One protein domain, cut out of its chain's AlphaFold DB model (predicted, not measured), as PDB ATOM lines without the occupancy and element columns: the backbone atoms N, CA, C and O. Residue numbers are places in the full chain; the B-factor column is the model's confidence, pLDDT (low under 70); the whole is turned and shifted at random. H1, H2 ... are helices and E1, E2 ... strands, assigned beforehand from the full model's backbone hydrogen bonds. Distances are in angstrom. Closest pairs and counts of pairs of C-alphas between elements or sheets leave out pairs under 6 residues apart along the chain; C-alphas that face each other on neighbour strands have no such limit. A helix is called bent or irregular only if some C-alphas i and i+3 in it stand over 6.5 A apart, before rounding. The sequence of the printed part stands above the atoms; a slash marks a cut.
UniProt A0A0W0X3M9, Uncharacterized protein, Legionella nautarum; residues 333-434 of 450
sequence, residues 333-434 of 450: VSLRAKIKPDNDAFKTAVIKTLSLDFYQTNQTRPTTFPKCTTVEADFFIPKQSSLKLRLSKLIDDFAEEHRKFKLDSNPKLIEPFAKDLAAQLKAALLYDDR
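Overview. This is residues 333 to 434 of the 450 residues of an uncharacterized protein of Legionella nautarum (UniProt A0A0W0X3M9). Picture three helices in which H3, the longest, is the middle one: H1 crosses it on one side, and H2 folds against it on the other side as the partner arm of a hairpin. The first printed residues, 333 to 343, run through the space between H1 and H2, and the short strand E1 pairs with residues 333 to 334; the long link from H1 to E1 makes a wide loop past the end of H1. The printed part has 102 residues with three named helices and one named strand, in the order H1, E1, H2, H3, and its class is mostly helix. It is compact, with a radius of gyration of the C-alphas of 13.5 A, yet elongated in outline, spanning 42 by 27 by 18 A.

Arrangement. Start at Val 333: residues 333 to 334 pair antiparallel with residues 380 to 381 of E1, the strand of residues 379 to 382, which pairs with no named strand. Go on to H1, residues 344 to 360, and compare it with H3, residues 411 to 429. They touch, with the C-alphas of Val 350 and Ala 418 the closest at 4.6 A. They run the same way at a steep tilt of 48 degrees. H2, residues 386 to 401, touches H3 with residues 421 to 429 of H3 alone; the closest C-alphas are those of Leu 391 and Ala 428, 6.9 A apart. H2 and H3 form a helical hairpin, running opposite ways at a shallow tilt of 29 degrees. H1 and H2 are apart, and E1 and H3 are apart. Look along the backbones: each O i to N i+4 pair is within hydrogen-bond range in H1 and H2, and 13 of 15 are in H3.

Along the chain. Find C-alpha 344 at (139.951, 166.173, 153.816); from there H1 runs 24.2 A to Gln 360. E1 follows from Phe 379 to Pro 382, 10.2 A long. H2 begins at C-alpha 386, at (122.569, 155.611, 170.155), and covers 22.9 A to Glu 401. H3 runs 26.7 A from Pro 411 to C-alpha 429 at (124.581, 166.312, 168.488); it is only just irregular, with C-alphas 412 and 415 6.8 A apart, and its line is a rough one.

Size, cuts and confidence. The two C-alphas farthest apart, those of Ser 409 and Arg 434, are 42.5 A from each other. The printed part has no cut. The link from H1 to E1, residues 361 to 378, is long; that from E1 to H2 is tight, and that from H2 to H3 is short. In the B-factor column the mean pLDDT of the printed part is 88.6, and the model's confidence is under 70 at residue 405 and residues 432 to 434.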
ATOM      1  N   VAL A 333     134.654 156.876 168.807       94.69
ATOM      2  CA  VAL A 333     134.776 157.031 167.356       94.69
ATOM      3  C   VAL A 333     134.962 158.504 167.013       94.69
ATOM      4  O   VAL A 333     134.332 159.369 167.619       94.69
ATOM      5  N   SER A 334     135.827 158.765 166.039       95.50
ATOM      6  CA  SER A 334     136.026 160.084 165.436       95.50
ATOM      7  C   SER A 334     134.826 160.440 164.555       95.50
ATOM      8  O   SER A 334     134.438 159.637 163.700       95.50
ATOM      9  N   LEU A 335     134.242 161.627 164.749       95.56
ATOM     10  CA  LEU A 335     133.213 162.158 163.856       95.56
ATOM     11  C   LEU A 335     133.830 162.538 162.509       95.56
ATOM     12  O   LEU A 335     133.295 162.162 161.468       95.56
ATOM     13  N   ARG A 336     134.993 163.203 162.516       94.81
ATOM     14  CA  ARG A 336     135.724 163.606 161.306       94.81
ATOM     15  C   ARG A 336     136.003 162.423 160.383       94.81
ATOM     16  O   ARG A 336     135.780 162.517 159.180       94.81
ATOM     17  N   ALA A 337     136.429 161.289 160.939       93.00
ATOM     18  CA  ALA A 337     136.703 160.072 160.179       93.00
ATOM     19  C   ALA A 337     135.442 159.454 159.553       93.00
ATOM     20  O   ALA A 337     135.557 158.706 158.584       93.00
ATOM     21  N   LYS A 338     134.252 159.744 160.094       93.31
ATOM     22  CA  LYS A 338     132.973 159.220 159.596       93.31
ATOM     23  C   LYS A 338     132.350 160.060 158.491       93.31
ATOM     24  O   LYS A 338     131.570 159.504 157.727       93.31
ATOM     25  N   ILE A 339     132.687 161.346 158.400       94.19
ATOM     26  CA  ILE A 339     132.145 162.256 157.386       94.19
ATOM     27  C   ILE A 339     132.453 161.734 155.976       94.19
ATOM     28  O   ILE A 339     133.586 161.352 155.674       94.19
ATOM     29  N   LYS A 340     131.431 161.758 155.117       90.25
ATOM     30  CA  LYS A 340     131.492 161.426 153.692       90.25
ATOM     31  C   LYS A 340     131.071 162.645 152.852       90.25
ATOM     32  O   LYS A 340     130.250 163.423 153.334       90.25
ATOM     33  N   PRO A 341     131.576 162.805 151.613       87.31
ATOM     34  CA  PRO A 341     132.580 161.965 150.949       87.31
ATOM     35  C   PRO A 341     133.967 162.081 151.603       87.31
ATOM     36  O   PRO A 341     134.225 163.000 152.380       87.31
ATOM     37  N   ASP A 342     134.852 161.123 151.313       88.31
ATOM     38  CA  ASP A 342     136.194 161.050 151.902       88.31
ATOM     39  C   ASP A 342     137.148 162.103 151.301       88.31
ATOM     40  O   ASP A 342     138.048 161.791 150.531       88.31
ATOM     41  N   ASN A 343     136.903 163.376 151.620       91.31
ATOM     42  CA  ASN A 343     137.684 164.528 151.177       91.31
ATOM     43  C   ASN A 343     138.108 165.367 152.396       91.31
ATOM     44  O   ASN A 343     137.265 165.849 153.153       91.31
ATOM     45  N   ASP A 344     139.415 165.551 152.597       91.62
ATOM     46  CA  ASP A 344     139.951 166.173 153.816       91.62
ATOM     47  C   ASP A 344     139.570 167.656 153.970       91.62
ATOM     48  O   ASP A 344     139.254 168.105 155.076       91.62
ATOM     49  N   ALA A 345     139.511 168.407 152.865       92.25
ATOM     50  CA  ALA A 345     139.091 169.807 152.875       92.25
ATOM     51  C   ALA A 345     137.620 169.941 153.298       92.25
ATOM     52  O   ALA A 345     137.286 170.788 154.128       92.25
ATOM     53  N   PHE A 346     136.756 169.054 152.798       94.06
ATOM     54  CA  PHE A 346     135.353 168.980 153.193       94.06
ATOM     55  C   PHE A 346     135.185 168.596 154.665       94.06
ATOM     56  O   PHE A 346     134.532 169.320 155.416       94.06
ATOM     57  N   LYS A 347     135.842 167.521 155.115       94.62
ATOM     58  CA  LYS A 347     135.827 167.094 156.525       94.62
ATOM     59  C   LYS A 347     136.266 168.215 157.462       94.62
ATOM     60  O   LYS A 347     135.620 168.476 158.475       94.62
ATOM     61  N   THR A 348     137.352 168.896 157.113       94.50
ATOM     62  CA  THR A 348     137.899 170.009 157.894       94.50
ATOM     63  C   THR A 348     136.938 171.198 157.922       94.50
ATOM     64  O   THR A 348     136.722 171.773 158.987       94.50
ATOM     65  N   ALA A 349     136.303 171.537 156.796       94.75
ATOM     66  CA  ALA A 349     135.303 172.600 156.737       94.75
ATOM     67  C   ALA A 349     134.069 172.295 157.607       94.75
ATOM     68  O   ALA A 349     133.597 173.181 158.325       94.75
ATOM     69  N   VAL A 350     133.585 171.047 157.606       96.38
ATOM     70  CA  VAL A 350     132.449 170.610 158.441       96.38
ATOM     71  C   VAL A 350     132.794 170.728 159.925       96.38
ATOM     72  O   VAL A 350     132.065 171.378 160.674       96.38
ATOM     73  N   ILE A 351     133.926 170.156 160.358       96.12
ATOM     74  CA  ILE A 351     134.345 170.184 161.769       96.12
ATOM     75  C   ILE A 351     134.608 171.616 162.241       96.12
ATOM     76  O   ILE A 351     134.152 171.993 163.319       96.12
ATOM     77  N   LYS A 352     135.269 172.445 161.424       95.25
ATOM     78  CA  LYS A 352     135.508 173.860 161.741       95.25
ATOM     79  C   LYS A 352     134.199 174.630 161.909       95.25
ATOM     80  O   LYS A 352     134.072 175.415 162.846       95.25
ATOM     81  N   THR A 353     133.228 174.395 161.028       95.19
ATOM     82  CA  THR A 353     131.909 175.039 161.111       95.19
ATOM     83  C   THR A 353     131.176 174.602 162.379       95.19
ATOM     84  O   THR A 353     130.750 175.454 163.152       95.19
ATOM     85  N   LEU A 354     131.129 173.295 162.662       94.75
ATOM     86  CA  LEU A 354     130.565 172.747 163.904       94.75
ATOM     87  C   LEU A 354     131.227 173.329 165.161       94.75
ATOM     88  O   LEU A 354     130.544 173.723 166.103       94.75
ATOM     89  N   SER A 355     132.558 173.392 165.177       94.31
ATOM     90  CA  SER A 355     133.356 173.935 166.279       94.31
ATOM     91  C   SER A 355     133.019 175.393 166.557       94.31
ATOM     92  O   SER A 355     132.798 175.752 167.713       94.31
ATOM     93  N   LEU A 356     132.947 176.222 165.515       93.56
ATOM     94  CA  LEU A 356     132.608 177.636 165.645       93.56
ATOM     95  C   LEU A 356     131.180 177.821 166.165       93.56
ATOM     96  O   LEU A 356     130.965 178.560 167.127       93.56
ATOM     97  N   ASP A 357     130.229 177.097 165.580       90.62
ATOM     98  CA  ASP A 357     128.829 177.105 165.990       90.62
ATOM     99  C   ASP A 357     128.668 176.710 167.456       90.62
ATOM    100  O   ASP A 357     127.920 177.337 168.209       90.62
ATOM    101  N   PHE A 358     129.388 175.676 167.888       91.19
ATOM    102  CA  PHE A 358     129.359 175.258 169.275       91.19
ATOM    103  C   PHE A 358     130.081 176.238 170.204       91.19
ATOM    104  O   PHE A 358     129.629 176.448 171.330       91.19
ATOM    105  N   TYR A 359     131.178 176.854 169.773       91.19
ATOM    106  CA  TYR A 359     131.870 177.859 170.574       91.19
ATOM    107  C   TYR A 359     130.959 179.053 170.891       91.19
ATOM    108  O   TYR A 359     130.880 179.487 172.044       91.19
ATOM    109  N   GLN A 360     130.211 179.534 169.893       89.62
ATOM    110  CA  GLN A 360     129.305 180.679 170.024       89.62
ATOM    111  C   GLN A 360     128.171 180.443 171.033       89.62
ATOM    112  O   GLN A 360     127.711 181.388 171.669       89.62
ATOM    113  N   THR A 361     127.755 179.191 171.249       84.81
ATOM    114  CA  THR A 361     126.703 178.857 172.224       84.81
ATOM    115  C   THR A 361     127.243 178.354 173.566       84.81
ATOM    116  O   THR A 361     126.471 177.828 174.365       84.81
ATOM    117  N   ASN A 362     128.549 178.451 173.848       83.25
ATOM    118  CA  ASN A 362     129.138 177.921 175.091       83.25
ATOM    119  C   ASN A 362     128.513 178.509 176.371       83.25
ATOM    120  O   ASN A 362     128.540 177.857 177.412       83.25
ATOM    121  N   GLN A 363     127.997 179.742 176.314       79.69
ATOM    122  CA  GLN A 363     127.394 180.427 177.465       79.69
ATOM    123  C   GLN A 363     125.925 180.047 177.696       79.69
ATOM    124  O   GLN A 363     125.443 180.151 178.818       79.69
ATOM    125  N   THR A 364     125.220 179.610 176.651       79.94
ATOM    126  CA  THR A 364     123.772 179.343 176.675       79.94
ATOM    127  C   THR A 364     123.426 177.854 176.595       79.94
ATOM    128  O   THR A 364     122.264 177.485 176.742       79.94
ATOM    129  N   ARG A 365     124.413 176.976 176.368       74.75
ATOM    130  CA  ARG A 365     124.207 175.525 176.256       74.75
ATOM    131  C   ARG A 365     124.013 174.857 177.629       74.75
ATOM    132  O   ARG A 365     124.686 175.242 178.586       74.75
ATOM    133  N   PRO A 366     123.188 173.792 177.722       78.19
ATOM    134  CA  PRO A 366     123.157 172.920 178.892       78.19
ATOM    135  C   PRO A 366     124.541 172.373 179.272       78.19
ATOM    136  O   PRO A 366     125.348 172.010 178.413       78.19
ATOM    137  N   THR A 367     124.790 172.240 180.575       76.12
ATOM    138  CA  THR A 367     126.054 171.730 181.139       76.12
ATOM    139  C   THR A 367     126.335 170.259 180.818       76.12
ATOM    140  O   THR A 367     127.442 169.782 181.064       76.12
ATOM    141  N   THR A 368     125.346 169.540 180.279       79.38
ATOM    142  CA  THR A 368     125.438 168.143 179.829       79.38
ATOM    143  C   THR A 368     126.306 167.966 178.583       79.38
ATOM    144  O   THR A 368     126.725 166.854 178.281       79.38
ATOM    145  N   PHE A 369     126.625 169.048 177.875       84.56
ATOM    146  CA  PHE A 369     127.469 169.021 176.685       84.56
ATOM    147  C   PHE A 369     128.842 169.651 176.962       84.56
ATOM    148  O   PHE A 369     128.950 170.597 177.750       84.56
ATOM    149  N   PRO A 370     129.919 169.173 176.315       85.81
ATOM    150  CA  PRO A 370     131.249 169.738 176.504       85.81
ATOM    151  C   PRO A 370     131.342 171.162 175.933       85.81
ATOM    152  O   PRO A 370     130.667 171.518 174.963       85.81
ATOM    153  N   LYS A 371     132.230 171.970 176.527       88.00
ATOM    154  CA  LYS A 371     132.648 173.256 175.955       88.00
ATOM    155  C   LYS A 371     133.556 173.013 174.753       88.00
ATOM    156  O   LYS A 371     134.387 172.105 174.785       88.00
ATOM    157  N   CYS A 372     133.419 173.862 173.744       90.06
ATOM    158  CA  CYS A 372     134.234 173.820 172.531       90.06
ATOM    159  C   CYS A 372     135.123 175.053 172.431       90.06
ATOM    160  O   CYS A 372     134.798 176.105 172.978       90.06
ATOM    161  N   THR A 373     136.222 174.926 171.707       90.56
ATOM    162  CA  THR A 373     137.037 176.024 171.190       90.56
ATOM    163  C   THR A 373     136.599 176.369 169.763       90.56
ATOM    164  O   THR A 373     135.696 175.742 169.208       90.56
ATOM    165  N   THR A 374     137.209 177.389 169.159       87.62
ATOM    166  CA  THR A 374     136.939 177.786 167.766       87.62
ATOM    167  C   THR A 374     137.605 176.875 166.730       87.62
ATOM    168  O   THR A 374     137.351 177.034 165.539       87.62
ATOM    169  N   VAL A 375     138.506 175.988 167.163       87.75
ATOM    170  CA  VAL A 375     139.373 175.171 166.302       87.75
ATOM    171  C   VAL A 375     139.504 173.751 166.854       87.75
ATOM    172  O   VAL A 375     140.601 173.255 167.090       87.75
ATOM    173  N   GLU A 376     138.374 173.088 167.086       92.06
ATOM    174  CA  GLU A 376     138.390 171.655 167.378       92.06
ATOM    175  C   GLU A 376     138.899 170.877 166.156       92.06
ATOM    176  O   GLU A 376     138.462 171.117 165.029       92.06
ATOM    177  N   ALA A 377     139.813 169.933 166.381       89.19
ATOM    178  CA  ALA A 377     140.280 169.024 165.334       89.19
ATOM    179  C   ALA A 377     139.255 167.917 165.040       89.19
ATOM    180  O   ALA A 377     139.199 167.403 163.922       89.19
ATOM    181  N   ASP A 378     138.447 167.543 166.039       94.50
ATOM    182  CA  ASP A 378     137.461 166.472 165.941       94.50
ATOM    183  C   ASP A 378     136.448 166.506 167.099       94.50
ATOM    184  O   ASP A 378     136.649 167.169 168.120       94.50
ATOM    185  N   PHE A 379     135.389 165.710 166.956       95.19
ATOM    186  CA  PHE A 379     134.446 165.356 168.007       95.19
ATOM    187  C   PHE A 379     134.423 163.840 168.193       95.19
ATOM    188  O   PHE A 379     134.329 163.073 167.235       95.19
ATOM    189  N   PHE A 380     134.468 163.398 169.443       95.44
ATOM    190  CA  PHE A 380     134.547 161.990 169.802       95.44
ATOM    191  C   PHE A 380     133.219 161.495 170.366       95.44
ATOM    192  O   PHE A 380     132.701 162.036 171.345       95.44
ATOM    193  N   ILE A 381     132.678 160.442 169.757       94.69
ATOM    194  CA  ILE A 381     131.390 159.847 170.127       94.69
ATOM    195  C   ILE A 381     131.633 158.490 170.808       94.69
ATOM    196  O   ILE A 381     132.405 157.687 170.272       94.69
ATOM    197  N   PRO A 382     130.998 158.169 171.948       92.44
ATOM    198  CA  PRO A 382     131.127 156.849 172.569       92.44
ATOM    199  C   PRO A 382     130.689 155.721 171.621       92.44
ATOM    200  O   PRO A 382     129.624 155.792 170.998       92.44
ATOM    201  N   LYS A 383     131.490 154.647 171.524       90.31
ATOM    202  CA  LYS A 383     131.291 153.534 170.568       90.31
ATOM    203  C   LYS A 383     129.936 152.831 170.685       90.31
ATOM    204  O   LYS A 383     129.464 152.314 169.669       90.31
ATOM    205  N   GLN A 384     129.369 152.792 171.889       85.12
ATOM    206  CA  GLN A 384     128.123 152.097 172.234       85.12
ATOM    207  C   GLN A 384     126.914 153.049 172.359       85.12
ATOM    208  O   GLN A 384     125.869 152.648 172.854       85.12
ATOM    209  N   SER A 385     127.030 154.308 171.920       87.94
ATOM    210  CA  SER A 385     125.930 155.281 172.017       87.94
ATOM    211  C   SER A 385     124.903 155.151 170.882       87.94
ATOM    212  O   SER A 385     125.265 154.878 169.733       87.94
ATOM    213  N   SER A 386     123.625 155.442 171.174       88.38
ATOM    214  CA  SER A 386     122.569 155.611 170.155       88.38
ATOM    215  C   SER A 386     122.899 156.754 169.187       88.38
ATOM    216  O   SER A 386     122.660 156.654 167.981       88.38
ATOM    217  N   LEU A 387     123.541 157.807 169.705       91.12
ATOM    218  CA  LEU A 387     124.005 158.956 168.936       91.12
ATOM    219  C   LEU A 387     124.921 158.542 167.778       91.12
ATOM    220  O   LEU A 387     124.736 159.018 166.661       91.12
ATOM    221  N   LYS A 388     125.860 157.610 167.992       92.31
ATOM    222  CA  LYS A 388     126.730 157.101 166.918       92.31
ATOM    223  C   LYS A 388     125.929 156.530 165.745       92.31
ATOM    224  O   LYS A 388     126.283 156.787 164.594       92.31
ATOM    225  N   LEU A 389     124.893 155.734 166.020       90.38
ATOM    226  CA  LEU A 389     124.061 155.125 164.976       90.38
ATOM    227  C   LEU A 389     123.301 156.201 164.197       90.38
ATOM    228  O   LEU A 389     123.324 156.197 162.968       90.38
ATOM    229  N   ARG A 390     122.708 157.164 164.911       92.19
ATOM    230  CA  ARG A 390     121.975 158.284 164.311       92.19
ATOM    231  C   ARG A 390     122.865 159.152 163.425       92.19
ATOM    232  O   ARG A 390     122.480 159.461 162.305       92.19
ATOM    233  N   LEU A 391     124.059 159.502 163.907       94.62
ATOM    234  CA  LEU A 391     125.029 160.282 163.139       94.62
ATOM    235  C   LEU A 391     125.507 159.521 161.903       94.62
ATOM    236  O   LEU A 391     125.630 160.119 160.844       94.62
ATOM    237  N   SER A 392     125.749 158.211 162.023       93.88
ATOM    238  CA  SER A 392     126.172 157.395 160.877       93.88
ATOM    239  C   SER A 392     125.104 157.401 159.784       93.88
ATOM    240  O   SER A 392     125.423 157.705 158.643       93.88
ATOM    241  N   LYS A 393     123.837 157.170 160.156       93.94
ATOM    242  CA  LYS A 393     122.712 157.222 159.218       93.94
ATOM    243  C   LYS A 393     122.584 158.596 158.551       93.94
ATOM    244  O   LYS A 393     122.520 158.661 157.337       93.94
ATOM    245  N   LEU A 394     122.619 159.681 159.328       95.44
ATOM    246  CA  LEU A 394     122.527 161.048 158.799       95.44
ATOM    247  C   LEU A 394     123.642 161.347 157.789       95.44
ATOM    248  O   LEU A 394     123.384 161.915 156.735       95.44
ATOM    249  N   ILE A 395     124.880 160.951 158.099       95.81
ATOM    250  CA  ILE A 395     126.020 161.149 157.195       95.81
ATOM    251  C   ILE A 395     125.864 160.320 155.916       95.81
ATOM    252  O   ILE A 395     126.199 160.808 154.838       95.81
ATOM    253  N   ASP A 396     125.387 159.082 156.032       94.50
ATOM    254  CA  ASP A 396     125.156 158.209 154.883       94.50
ATOM    255  C   ASP A 396     124.038 158.765 153.985       94.50
ATOM    256  O   ASP A 396     124.269 158.938 152.788       94.50
ATOM    257  N   ASP A 397     122.900 159.158 154.566       94.56
ATOM    258  CA  ASP A 397     121.767 159.774 153.861       94.56
ATOM    259  C   ASP A 397     122.213 161.061 153.130       94.56
ATOM    260  O   ASP A 397     121.963 161.227 151.933       94.56
ATOM    261  N   PHE A 398     122.966 161.938 153.811       93.69
ATOM    262  CA  PHE A 398     123.508 163.165 153.216       93.69
ATOM    263  C   PHE A 398     124.443 162.872 152.035       93.69
ATOM    264  O   PHE A 398     124.387 163.544 151.000       93.69
ATOM    265  N   ALA A 399     125.317 161.873 152.175       90.75
ATOM    266  CA  ALA A 399     126.267 161.497 151.134       90.75
ATOM    267  C   ALA A 399     125.578 160.874 149.911       90.75
ATOM    268  O   ALA A 399     126.039 161.079 148.785       90.75
ATOM    269  N   GLU A 400     124.492 160.126 150.109       90.56
ATOM    270  CA  GLU A 400     123.684 159.574 149.020       90.56
ATOM    271  C   GLU A 400     122.936 160.667 148.255       90.56
ATOM    272  O   GLU A 400     123.026 160.714 147.023       90.56
ATOM    273  N   GLU A 401     122.280 161.587 148.967       89.88
ATOM    274  CA  GLU A 401     121.574 162.733 148.380       89.88
ATOM    275  C   GLU A 401     122.516 163.591 147.520       89.88
ATOM    276  O   GLU A 401     122.190 163.986 146.395       89.88
ATOM    277  N   HIS A 402     123.744 163.796 148.001       84.69
ATOM    278  CA  HIS A 402     124.724 164.676 147.373       84.69
ATOM    279  C   HIS A 402     125.755 163.955 146.495       84.69
ATOM    280  O   HIS A 402     126.699 164.577 146.003       84.69
ATOM    281  N   ARG A 403     125.563 162.661 146.206       81.00
ATOM    282  CA  ARG A 403     126.522 161.822 145.457       81.00
ATOM    283  C   ARG A 403     126.906 162.374 144.078       81.00
ATOM    284  O   ARG A 403     127.993 162.093 143.574       81.00
ATOM    285  N   LYS A 404     126.016 163.142 143.440       77.19
ATOM    286  CA  LYS A 404     126.237 163.736 142.108       77.19
ATOM    287  C   LYS A 404     127.207 164.923 142.132       77.19
ATOM    288  O   LYS A 404     127.773 165.266 141.094       77.19
ATOM    289  N   PHE A 405     127.430 165.532 143.294       69.81
ATOM    290  CA  PHE A 405     128.290 166.697 143.445       69.81
ATOM    291  C   PHE A 405     129.723 166.239 143.741       69.81
ATOM    292  O   PHE A 405     130.115 166.006 144.881       69.81
ATOM    293  N   LYS A 406     130.525 166.073 142.681       76.25
ATOM    294  CA  LYS A 406     131.953 165.733 142.790       76.25
ATOM    295  C   LYS A 406     132.732 166.915 143.380       76.25
ATOM    296  O   LYS A 406     133.147 167.806 142.640       76.25
ATOM    297  N   LEU A 407     132.934 166.922 144.700       78.25
ATOM    298  CA  LEU A 407     133.626 168.009 145.412       78.25
ATOM    299  C   LEU A 407     135.054 168.251 144.895       78.25
ATOM    300  O   LEU A 407     135.464 169.404 144.788       78.25
ATOM    301  N   ASP A 408     135.765 167.197 144.484       75.25
ATOM    302  CA  ASP A 408     137.117 167.311 143.913       75.25
ATOM    303  C   ASP A 408     137.135 168.109 142.601       75.25
ATOM    304  O   ASP A 408     138.113 168.774 142.273       75.25
ATOM    305  N   SER A 409     136.037 168.064 141.842       76.56
ATOM    306  CA  SER A 409     135.898 168.778 140.570       76.56
ATOM    307  C   SER A 409     135.354 170.197 140.739       76.56
ATOM    308  O   SER A 409     135.394 170.975 139.788       76.56
ATOM    309  N   ASN A 410     134.815 170.549 141.911       82.62
ATOM    310  CA  ASN A 410     134.198 171.854 142.132       82.62
ATOM    311  C   ASN A 410     134.395 172.345 143.581       82.62
ATOM    312  O   ASN A 410     133.460 172.324 144.388       82.62
ATOM    313  N   PRO A 411     135.603 172.828 143.929       84.56
ATOM    314  CA  PRO A 411     135.968 173.167 145.307       84.56
ATOM    315  C   PRO A 411     135.135 174.310 145.904       84.56
ATOM    316  O   PRO A 411     134.992 174.396 147.119       84.56
ATOM    317  N   LYS A 412     134.518 175.161 145.070       88.19
ATOM    318  CA  LYS A 412     133.614 176.239 145.519       88.19
ATOM    319  C   LYS A 412     132.371 175.715 146.248       88.19
ATOM    320  O   LYS A 412     131.748 176.458 146.997       88.19
ATOM    321  N   LEU A 413     132.014 174.450 146.027       87.25
ATOM    322  CA  LEU A 413     130.869 173.811 146.665       87.25
ATOM    323  C   LEU A 413     131.184 173.278 148.072       87.25
ATOM    324  O   LEU A 413     130.258 173.008 148.832       87.25
ATOM    325  N   ILE A 414     132.464 173.170 148.451       90.12
ATOM    326  CA  ILE A 414     132.880 172.609 149.744       90.12
ATOM    327  C   ILE A 414     132.271 173.389 150.911       90.12
ATOM    328  O   ILE A 414     131.693 172.781 151.805       90.12
ATOM    329  N   GLU A 415     132.369 174.720 150.908       91.62
ATOM    330  CA  GLU A 415     131.881 175.536 152.025       91.62
ATOM    331  C   GLU A 415     130.350 175.500 152.194       91.62
ATOM    332  O   GLU A 415     129.905 175.262 153.320       91.62
ATOM    333  N   PRO A 416     129.523 175.698 151.143       92.31
ATOM    334  CA  PRO A 416     128.069 175.568 151.263       92.31
ATOM    335  C   PRO A 416     127.622 174.196 151.777       92.31
ATOM    336  O   PRO A 416     126.847 174.134 152.730       92.31
ATOM    337  N   PHE A 417     128.150 173.101 151.215       91.75
ATOM    338  CA  PHE A 417     127.784 171.751 151.655       91.75
ATOM    339  C   PHE A 417     128.284 171.446 153.066       91.75
ATOM    340  O   PHE A 417     127.593 170.785 153.837       91.75
ATOM    341  N   ALA A 418     129.469 171.943 153.430       94.00
ATOM    342  CA  ALA A 418     129.998 171.752 154.771       94.00
ATOM    343  C   ALA A 418     129.134 172.458 155.819       94.00
ATOM    344  O   ALA A 418     128.933 171.911 156.902       94.00
ATOM    345  N   LYS A 419     128.599 173.644 155.494       95.38
ATOM    346  CA  LYS A 419     127.658 174.371 156.357       95.38
ATOM    347  C   LYS A 419     126.343 173.620 156.537       95.38
ATOM    348  O   LYS A 419     125.864 173.544 157.664       95.38
ATOM    349  N   ASP A 420     125.792 173.057 155.466       94.25
ATOM    350  CA  ASP A 420     124.553 172.277 155.531       94.25
ATOM    351  C   ASP A 420     124.729 171.009 156.384       94.25
ATOM    352  O   ASP A 420     124.053 170.837 157.401       94.25
ATOM    353  N   LEU A 421     125.743 170.187 156.082       95.44
ATOM    354  CA  LEU A 421     126.035 168.996 156.886       95.44
ATOM    355  C   LEU A 421     126.345 169.357 158.348       95.44
ATOM    356  O   LEU A 421     125.876 168.682 159.263       95.44
ATOM    357  N   ALA A 422     127.097 170.434 158.601       95.50
ATOM    358  CA  ALA A 422     127.358 170.911 159.959       95.50
ATOM    359  C   ALA A 422     126.064 171.299 160.696       95.50
ATOM    360  O   ALA A 422     125.910 170.951 161.866       95.50
ATOM    361  N   ALA A 423     125.114 171.965 160.039       94.25
ATOM    362  CA  ALA A 423     123.831 172.308 160.648       94.25
ATOM    363  C   ALA A 423     123.025 171.054 161.036       94.25
ATOM    364  O   ALA A 423     122.522 170.965 162.160       94.25
ATOM    365  N   GLN A 424     122.970 170.051 160.153       94.69
ATOM    366  CA  GLN A 424     122.283 168.782 160.418       94.69
ATOM    367  C   GLN A 424     122.962 167.983 161.543       94.69
ATOM    368  O   GLN A 424     122.305 167.512 162.478       94.69
ATOM    369  N   LEU A 425     124.297 167.890 161.521       95.12
ATOM    370  CA  LEU A 425     125.079 167.234 162.571       95.12
ATOM    371  C   LEU A 425     124.925 167.939 163.920       95.12
ATOM    372  O   LEU A 425     124.775 167.270 164.940       95.12
ATOM    373  N   LYS A 426     124.909 169.275 163.950       92.31
ATOM    374  CA  LYS A 426     124.676 170.058 165.171       92.31
ATOM    375  C   LYS A 426     123.321 169.730 165.788       92.31
ATOM    376  O   LYS A 426     123.253 169.504 166.995       92.31
ATOM    377  N   ALA A 427     122.265 169.674 164.977       89.94
ATOM    378  CA  ALA A 427     120.931 169.311 165.445       89.94
ATOM    379  C   ALA A 427     120.918 167.903 166.064       89.94
ATOM    380  O   ALA A 427     120.373 167.714 167.149       89.94
ATOM    381  N   ALA A 428     121.593 166.936 165.434       90.88
ATOM    382  CA  ALA A 428     121.720 165.582 165.970       90.88
ATOM    383  C   ALA A 428     122.565 165.514 167.259       90.88
ATOM    384  O   ALA A 428     122.204 164.800 168.189       90.88
ATOM    385  N   LEU A 429     123.667 166.267 167.337       89.69
ATOM    386  CA  LEU A 429     124.581 166.312 168.488       89.69
ATOM    387  C   LEU A 429     123.995 167.027 169.712       89.69
ATOM    388  O   LEU A 429     124.447 166.776 170.830       89.69
ATOM    389  N   LEU A 430     123.036 167.933 169.511       86.12
ATOM    390  CA  LEU A 430     122.290 168.604 170.582       86.12
ATOM    391  C   LEU A 430     120.987 167.888 170.936       86.12
ATOM    392  O   LEU A 430     120.312 168.300 171.880       86.12
ATOM    393  N   TYR A 431     120.628 166.837 170.201       75.50
ATOM    394  CA  TYR A 431     119.432 166.071 170.492       75.50
ATOM    395  C   TYR A 431     119.618 165.303 171.801       75.50
ATOM    396  O   TYR A 431     120.441 164.394 171.905       75.50
ATOM    397  N   ASP A 432     118.833 165.679 172.803       61.56
ATOM    398  CA  ASP A 432     118.860 165.071 174.124       61.56
ATOM    399  C   ASP A 432     117.904 163.868 174.148       61.56
ATOM    400  O   ASP A 432     116.685 164.012 174.239       61.56
ATOM    401  N   ASP A 433     118.461 162.665 174.014       54.97
ATOM    402  CA  ASP A 433     117.751 161.378 174.021       54.97
ATOM    403  C   ASP A 433     117.311 161.003 175.460       54.97
ATOM    404  O   ASP A 433     117.559 159.893 175.938       54.97
ATOM    405  N   ARG A 434     116.656 161.921 176.194       47.53
ATOM    406  CA  ARG A 434     116.245 161.716 177.606       47.53
ATOM    407  C   ARG A 434     115.317 160.514 177.830       47.53
ATOM    408  O   ARG A 434     115.043 160.172 178.973       47.53
TER     409      ARG A 434